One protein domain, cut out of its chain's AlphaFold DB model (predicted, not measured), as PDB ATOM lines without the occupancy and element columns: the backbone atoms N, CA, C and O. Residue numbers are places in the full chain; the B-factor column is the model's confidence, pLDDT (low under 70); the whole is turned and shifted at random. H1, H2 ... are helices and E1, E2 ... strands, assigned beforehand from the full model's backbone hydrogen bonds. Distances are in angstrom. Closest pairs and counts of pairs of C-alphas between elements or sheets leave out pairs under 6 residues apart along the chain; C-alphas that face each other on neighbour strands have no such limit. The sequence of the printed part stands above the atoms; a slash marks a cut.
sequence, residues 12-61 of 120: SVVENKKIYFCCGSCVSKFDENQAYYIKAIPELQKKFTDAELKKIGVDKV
ATOM      1  N   SER A  12     -24.766  21.794 -36.167       93.75
ATOM      2  CA  SER A  12     -25.354  22.856 -36.989       93.75
ATOM      3  C   SER A  12     -24.362  23.997 -37.162       93.75
ATOM      4  O   SER A  12     -23.581  24.304 -36.255       93.75
ATOM      5  N   VAL A  13     -24.396  24.657 -38.320       93.81
ATOM      6  CA  VAL A  13     -23.587  25.852 -38.584       93.81
ATOM      7  C   VAL A  13     -24.467  27.093 -38.506       93.81
ATOM      8  O   VAL A  13     -25.425  27.224 -39.262       93.81
ATOM      9  N   VAL A  14     -24.110  28.025 -37.624       93.94
ATOM     10  CA  VAL A  14     -24.776  29.329 -37.485       93.94
ATOM     11  C   VAL A  14     -23.717  30.417 -37.515       93.94
ATOM     12  O   VAL A  14     -22.796  30.392 -36.702       93.94
ATOM     13  N   GLU A  15     -23.816  31.362 -38.453       92.62
ATOM     14  CA  GLU A  15     -22.841  32.457 -38.609       92.62
ATOM     15  C   GLU A  15     -21.378  31.962 -38.562       92.62
ATOM     16  O   GLU A  15     -20.546  32.453 -37.794       92.62
ATOM     17  N   ASN A  16     -21.086  30.926 -39.363       91.69
ATOM     18  CA  ASN A  16     -19.789  30.239 -39.475       91.69
ATOM     19  C   ASN A  16     -19.275  29.562 -38.188       91.69
ATOM     20  O   ASN A  16     -18.113  29.162 -38.123       91.69
ATOM     21  N   LYS A  17     -20.122  29.395 -37.168       93.06
ATOM     22  CA  LYS A  17     -19.793  28.689 -35.922       93.06
ATOM     23  C   LYS A  17     -20.476  27.332 -35.901       93.06
ATOM     24  O   LYS A  17     -21.664  27.234 -36.200       93.06
ATOM     25  N   LYS A  18     -19.730  26.295 -35.519       93.62
ATOM     26  CA  LYS A  18     -20.267  24.947 -35.311       93.62
ATOM     27  C   LYS A  18     -20.848  24.820 -33.906       93.62
ATOM     28  O   LYS A  18     -20.167  25.110 -32.920       93.62
ATOM     29  N   ILE A  19     -22.095  24.375 -33.827       93.19
ATOM     30  CA  ILE A  19     -22.780  24.008 -32.589       93.19
ATOM     31  C   ILE A  19     -22.968  22.500 -32.623       93.19
ATOM     32  O   ILE A  19     -23.624  21.999 -33.526       93.19
ATOM     33  N   TYR A  20     -22.381  21.798 -31.659       91.69
ATOM     34  CA  TYR A  20     -22.411  20.339 -31.588       91.69
ATOM     35  C   TYR A  20     -23.578  19.845 -30.742       91.69
ATOM     36  O   TYR A  20     -23.959  20.481 -29.754       91.69
ATOM     37  N   PHE A  21     -24.103  18.686 -31.118       89.75
ATOM     38  CA  PHE A  21     -25.231  18.037 -30.478       89.75
ATOM     39  C   PHE A  21     -24.918  16.571 -30.195       89.75
ATOM     40  O   PHE A  21     -24.048  15.962 -30.801       89.75
ATOM     41  N   CYS A  22     -25.673  15.991 -29.265       85.19
ATOM     42  CA  CYS A  22     -25.538  14.582 -28.912       85.19
ATOM     43  C   CYS A  22     -26.250  13.622 -29.883       85.19
ATOM     44  O   CYS A  22     -26.106  12.417 -29.730       85.19
ATOM     45  N   CYS A  23     -27.091  14.124 -30.800       86.44
ATOM     46  CA  CYS A  23     -27.792  13.316 -31.805       86.44
ATOM     47  C   CYS A  23     -28.468  14.185 -32.878       86.44
ATOM     48  O   CYS A  23     -28.881  15.319 -32.595       86.44
ATOM     49  N   GLY A  24     -28.740  13.602 -34.047       88.56
ATOM     50  CA  GLY A  24     -29.396  14.296 -35.159       88.56
ATOM     51  C   GLY A  24     -30.800  14.810 -34.867       88.56
ATOM     52  O   GLY A  24     -31.222  15.823 -35.413       88.56
ATOM     53  N   SER A  25     -31.526  14.209 -33.920       88.75
ATOM     54  CA  SER A  25     -32.837  14.748 -33.520       88.75
ATOM     55  C   SER A  25     -32.732  16.115 -32.830       88.75
ATOM     56  O   SER A  25     -33.641  16.938 -32.951       88.75
ATOM     57  N   CYS A  26     -31.621  16.374 -32.132       89.88
ATOM     58  CA  CYS A  26     -31.327  17.680 -31.554       89.88
ATOM     59  C   CYS A  26     -30.880  18.671 -32.634       89.88
ATOM     60  O   CYS A  26     -31.347  19.807 -32.598       89.88
ATOM     61  N   VAL A  27     -30.075  18.226 -33.612       92.81
ATOM     62  CA  VAL A  27     -29.682  19.020 -34.795       92.81
ATOM     63  C   VAL A  27     -30.926  19.498 -35.543       92.81
ATOM     64  O   VAL A  27     -31.153  20.696 -35.661       92.81
ATOM     65  N   SER A  28     -31.812  18.573 -35.935       92.12
ATOM     66  CA  SER A  28     -33.045  18.901 -36.660       92.12
ATOM     67  C   SER A  28     -33.918  19.899 -35.900       92.12
ATOM     68  O   SER A  28     -34.407  20.866 -36.476       92.12
ATOM     69  N   LYS A  29     -34.105  19.697 -34.588       91.69
ATOM     70  CA  LYS A  29     -34.904  20.615 -33.766       91.69
ATOM     71  C   LYS A  29     -34.266  21.992 -33.662       91.69
ATOM     72  O   LYS A  29     -34.989  22.984 -33.720       91.69
ATOM     73  N   PHE A  30     -32.948  22.047 -33.501       94.56
ATOM     74  CA  PHE A  30     -32.216  23.301 -33.463       94.56
ATOM     75  C   PHE A  30     -32.337  24.053 -34.789       94.56
ATOM     76  O   PHE A  30     -32.718  25.219 -34.769       94.56
ATOM     77  N   ASP A  31     -32.109  23.389 -35.921       93.50
ATOM     78  CA  ASP A  31     -32.174  24.000 -37.251       93.50
ATOM     79  C   ASP A  31     -33.568  24.522 -37.607       93.50
ATOM     80  O   ASP A  31     -33.695  25.593 -38.196       93.50
ATOM     81  N   GLU A  32     -34.625  23.831 -37.170       93.12
ATOM     82  CA  GLU A  32     -36.008  24.301 -37.312       93.12
ATOM     83  C   GLU A  32     -36.277  25.627 -36.577       93.12
ATOM     84  O   GLU A  32     -37.233  26.328 -36.918       93.12
ATOM     85  N   ASN A  33     -35.511  25.959 -35.526       93.69
ATOM     86  CA  ASN A  33     -35.781  27.140 -34.704       93.69
ATOM     87  C   ASN A  33     -34.534  27.720 -34.007       93.69
ATOM     88  O   ASN A  33     -34.518  27.943 -32.791       93.69
ATOM     89  N   GLN A  34     -33.474  27.971 -34.781       94.75
ATOM     90  CA  GLN A  34     -32.148  28.334 -34.259       94.75
ATOM     91  C   GLN A  34     -32.195  29.577 -33.362       94.75
ATOM     92  O   GLN A  34     -31.667  29.565 -32.249       94.75
ATOM     93  N   ALA A  35     -32.887  30.631 -33.810       95.44
ATOM     94  CA  ALA A  35     -33.024  31.883 -33.070       95.44
ATOM     95  C   ALA A  35     -33.640  31.672 -31.680       95.44
ATOM     96  O   ALA A  35     -33.174  32.253 -30.701       95.44
ATOM     97  N   TYR A  36     -34.640  30.792 -31.576       96.31
ATOM     98  CA  TYR A  36     -35.278  30.475 -30.307       96.31
ATOM     99  C   TYR A  36     -34.343  29.743 -29.359       96.31
ATOM    100  O   TYR A  36     -34.243  30.127 -28.197       96.31
ATOM    101  N   TYR A  37     -33.616  28.731 -29.830       95.38
ATOM    102  CA  TYR A  37     -32.655  28.027 -28.979       95.38
ATOM    103  C   TYR A  37     -31.505  28.932 -28.535       95.38
ATOM    104  O   TYR A  37     -31.119  28.897 -27.367       95.38
ATOM    105  N   ILE A  38     -31.004  29.787 -29.428       95.62
ATOM    106  CA  ILE A  38     -29.958  30.761 -29.104       95.62
ATOM    107  C   ILE A  38     -30.465  31.756 -28.058       95.62
ATOM    108  O   ILE A  38     -29.773  31.993 -27.075       95.62
ATOM    109  N   LYS A  39     -31.693  32.270 -28.198       95.75
ATOM    110  CA  LYS A  39     -32.335  33.123 -27.185       95.75
ATOM    111  C   LYS A  39     -32.555  32.389 -25.860       95.75
ATOM    112  O   LYS A  39     -32.451  32.976 -24.785       95.75
ATOM    113  N   ALA A  40     -32.908  31.108 -25.932       94.12
ATOM    114  CA  ALA A  40     -33.278  30.308 -24.776       94.12
ATOM    115  C   ALA A  40     -32.073  29.859 -23.935       94.12
ATOM    116  O   ALA A  40     -32.243  29.594 -22.745       94.12
ATOM    117  N   ILE A  41     -30.883  29.759 -24.526       93.81
ATOM    118  CA  ILE A  41     -29.676  29.246 -23.871       93.81
ATOM    119  C   ILE A  41     -28.667  30.400 -23.740       93.81
ATOM    120  O   ILE A  41     -27.939  30.675 -24.695       93.81
ATOM    121  N   PRO A  42     -28.559  31.058 -22.566       92.00
ATOM    122  CA  PRO A  42     -27.677  32.216 -22.392       92.00
ATOM    123  C   PRO A  42     -26.215  31.934 -22.754       92.00
ATOM    124  O   PRO A  42     -25.559  32.760 -23.383       92.00
ATOM    125  N   GLU A  43     -25.711  30.744 -22.420       92.88
ATOM    126  CA  GLU A  43     -24.342  30.329 -22.753       92.88
ATOM    127  C   GLU A  43     -24.113  30.160 -24.260       92.88
ATOM    128  O   GLU A  43     -22.999  30.356 -24.740       92.88
ATOM    129  N   LEU A  44     -25.161  29.831 -25.022       93.06
ATOM    130  CA  LEU A  44     -25.097  29.784 -26.478       93.06
ATOM    131  C   LEU A  44     -25.181  31.193 -27.064       93.06
ATOM    132  O   LEU A  44     -24.400  31.525 -27.949       93.06
ATOM    133  N   GLN A  45     -26.075  32.035 -26.536       94.19
ATOM    134  CA  GLN A  45     -26.224  33.426 -26.963       94.19
ATOM    135  C   GLN A  45     -24.904  34.204 -26.867       94.19
ATOM    136  O   GLN A  45     -24.543  34.907 -27.805       94.19
ATOM    137  N   LYS A  46     -24.149  34.019 -25.775       94.69
ATOM    138  CA  LYS A  46     -22.838  34.657 -25.543       94.69
ATOM    139  C   LYS A  46     -21.775  34.316 -26.596       94.69
ATOM    140  O   LYS A  46     -20.758  34.999 -26.663       94.69
ATOM    141  N   LYS A  47     -21.971  33.265 -27.401       94.25
ATOM    142  CA  LYS A  47     -21.038  32.885 -28.478       94.25
ATOM    143  C   LYS A  47     -21.180  33.742 -29.736       94.25
ATOM    144  O   LYS A  47     -20.363  33.604 -30.645       94.25
ATOM    145  N   PHE A  48     -22.207  34.584 -29.803       95.00
ATOM    146  CA  PHE A  48     -22.513  35.425 -30.952       95.00
ATOM    147  C   PHE A  48     -22.356  36.898 -30.594       95.00
ATOM    148  O   PHE A  48     -22.622  37.319 -29.470       95.00
ATOM    149  N   THR A  49     -21.933  37.687 -31.575       95.50
ATOM    150  CA  THR A  49     -21.924  39.151 -31.468       95.50
ATOM    151  C   THR A  49     -23.340  39.714 -31.606       95.50
ATOM    152  O   THR A  49     -24.211  39.076 -32.195       95.50
ATOM    153  N   ASP A  50     -23.576  40.945 -31.151       94.12
ATOM    154  CA  ASP A  50     -24.888  41.601 -31.293       94.12
ATOM    155  C   ASP A  50     -25.347  41.702 -32.758       94.12
ATOM    156  O   ASP A  50     -26.531  41.536 -33.063       94.12
ATOM    157  N   ALA A  51     -24.409  41.922 -33.685       95.12
ATOM    158  CA  ALA A  51     -24.688  41.949 -35.119       95.12
ATOM    159  C   ALA A  51     -25.162  40.579 -35.637       95.12
ATOM    160  O   ALA A  51     -26.121  40.504 -36.406       95.12
ATOM    161  N   GLU A  52     -24.528  39.496 -35.184       95.88
ATOM    162  CA  GLU A  52     -24.914  38.122 -35.521       95.88
ATOM    163  C   GLU A  52     -26.264  37.756 -34.903       95.88
ATOM    164  O   GLU A  52     -27.135  37.246 -35.602       95.88
ATOM    165  N   LEU A  53     -26.492  38.086 -33.629       94.69
ATOM    166  CA  LEU A  53     -27.768  37.846 -32.949       94.69
ATOM    167  C   LEU A  53     -28.935  38.544 -33.660       94.69
ATOM    168  O   LEU A  53     -29.993  37.941 -33.848       94.69
ATOM    169  N   LYS A  54     -28.730  39.788 -34.113       94.69
ATOM    170  CA  LYS A  54     -29.720  40.540 -34.896       94.69
ATOM    171  C   LYS A  54     -29.972  39.917 -36.270       94.69
ATOM    172  O   LYS A  54     -31.108  39.900 -36.736       94.69
ATOM    173  N   LYS A  55     -28.932  39.388 -36.922       94.69
ATOM    174  CA  LYS A  55     -29.058  38.697 -38.214       94.69
ATOM    175  C   LYS A  55     -29.808  37.369 -38.083       94.69
ATOM    176  O   LYS A  55     -30.649  37.067 -38.923       94.69
ATOM    177  N   ILE A  56     -29.548  36.625 -37.011       93.62
ATOM    178  CA  ILE A  56     -30.257  35.386 -36.661       93.62
ATOM    179  C   ILE A  56     -31.722  35.683 -36.278       93.62
ATOM    180  O   ILE A  56     -32.586  34.821 -36.417       93.62
ATOM    181  N   GLY A  57     -32.025  36.907 -35.830       94.44
ATOM    182  CA  GLY A  57     -33.370  37.334 -35.435       94.44
ATOM    183  C   GLY A  57     -33.711  37.009 -33.980       94.44
ATOM    184  O   GLY A  57     -34.884  36.891 -33.635       94.44
ATOM    185  N   VAL A  58     -32.698  36.856 -33.124       93.00
ATOM    186  CA  VAL A  58     -32.835  36.532 -31.691       93.00
ATOM    187  C   VAL A  58     -33.612  37.613 -30.925       93.00
ATOM    188  O   VAL A  58     -34.276  37.323 -29.931       93.00
ATOM    189  N   ASP A  59     -33.552  38.862 -31.383       91.25
ATOM    190  CA  ASP A  59     -34.286  40.008 -30.839       91.25
ATOM    191  C   ASP A  59     -35.802  39.909 -31.045       91.25
ATOM    192  O   ASP A  59     -36.563  40.423 -30.230       91.25
ATOM    193  N   LYS A  60     -36.238  39.208 -32.094       92.25
ATOM    194  CA  LYS A  60     -37.654  39.034 -32.448       92.25
ATOM    195  C   LYS A  60     -38.290  37.810 -31.798       92.25
ATOM    196  O   LYS A  60     -39.472  37.555 -32.012       92.25
ATOM    197  N   VAL A  61     -37.510  37.022 -31.058       93.88
ATOM    198  CA  VAL A  61     -38.000  35.793 -30.443       93.88
ATOM    199  C   VAL A  61     -38.519  36.053 -29.036       93.88
ATOM    200  O   VAL A  61     -37.772  36.439 -28.134       93.88
TER     201      VAL A  61
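Overview. This is residues 12 to 61 of the 120 residues of an uncharacterized protein of Flavobacteriaceae bacterium TMED42 (UniProt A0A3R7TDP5). A two-strand hairpin, E1 and E2, lies beside H1 in an arc of four short helices, with H2 in the middle, H3 at one end of H2, and H1 and H4 toward opposite ends of the longest axis. The 50 printed residues run E1, E2, H1, H2, H3, H4, mixed helices and strands, with an antiparallel sheet E1 - E2. The whole is compact, radius of gyration of the C-alphas 10.2 A, spanning 28 by 19 by 16 A.

Arrangement. E1, residues 12 to 14, and E2, residues 17 to 20, form an antiparallel hairpin; N 12 and O 19, 2.9 A apart, are within hydrogen-bond range. The closest C-alphas of E1 and H1, residues 24 to 32, are Ser 12 and Val 27, 6.2 A apart. H2, residues 34 to 40, is close to H1 but not clearly touching, closest C-alphas Phe 30 and Tyr 37, 6.5 A. H2 and H3, residues 42 to 45, only just touch, with 3 pairs of C-alphas within 8 A, and only at the corner, closest Ile 38 and Gln 45, 5.1 A. H2 and H4, residues 50 to 56, only just touch, with 3 such pairs, closest Ala 35 and Ile 56, 5.7 A, at a steep tilt of 52 degrees, opposite ways. In H1, H2 and H4 every O i to N i+4 pair is within hydrogen-bond range; H3 is too short for one.

Along the chain. E1 begins at C-alpha 12 (-25.354, 22.856, -36.989). H1 is 12.2 A long; E2, H2 and H4 are 9.8 A each. H4 ends at C-alpha 56 (-30.257, 35.386, -36.661).

Size, cuts and confidence. The C-alphas farthest apart, Cys 23 and Ala 51, are 29.0 A apart. The printed part has no cut, its links are tight, and no printed residue is under pLDDT 70.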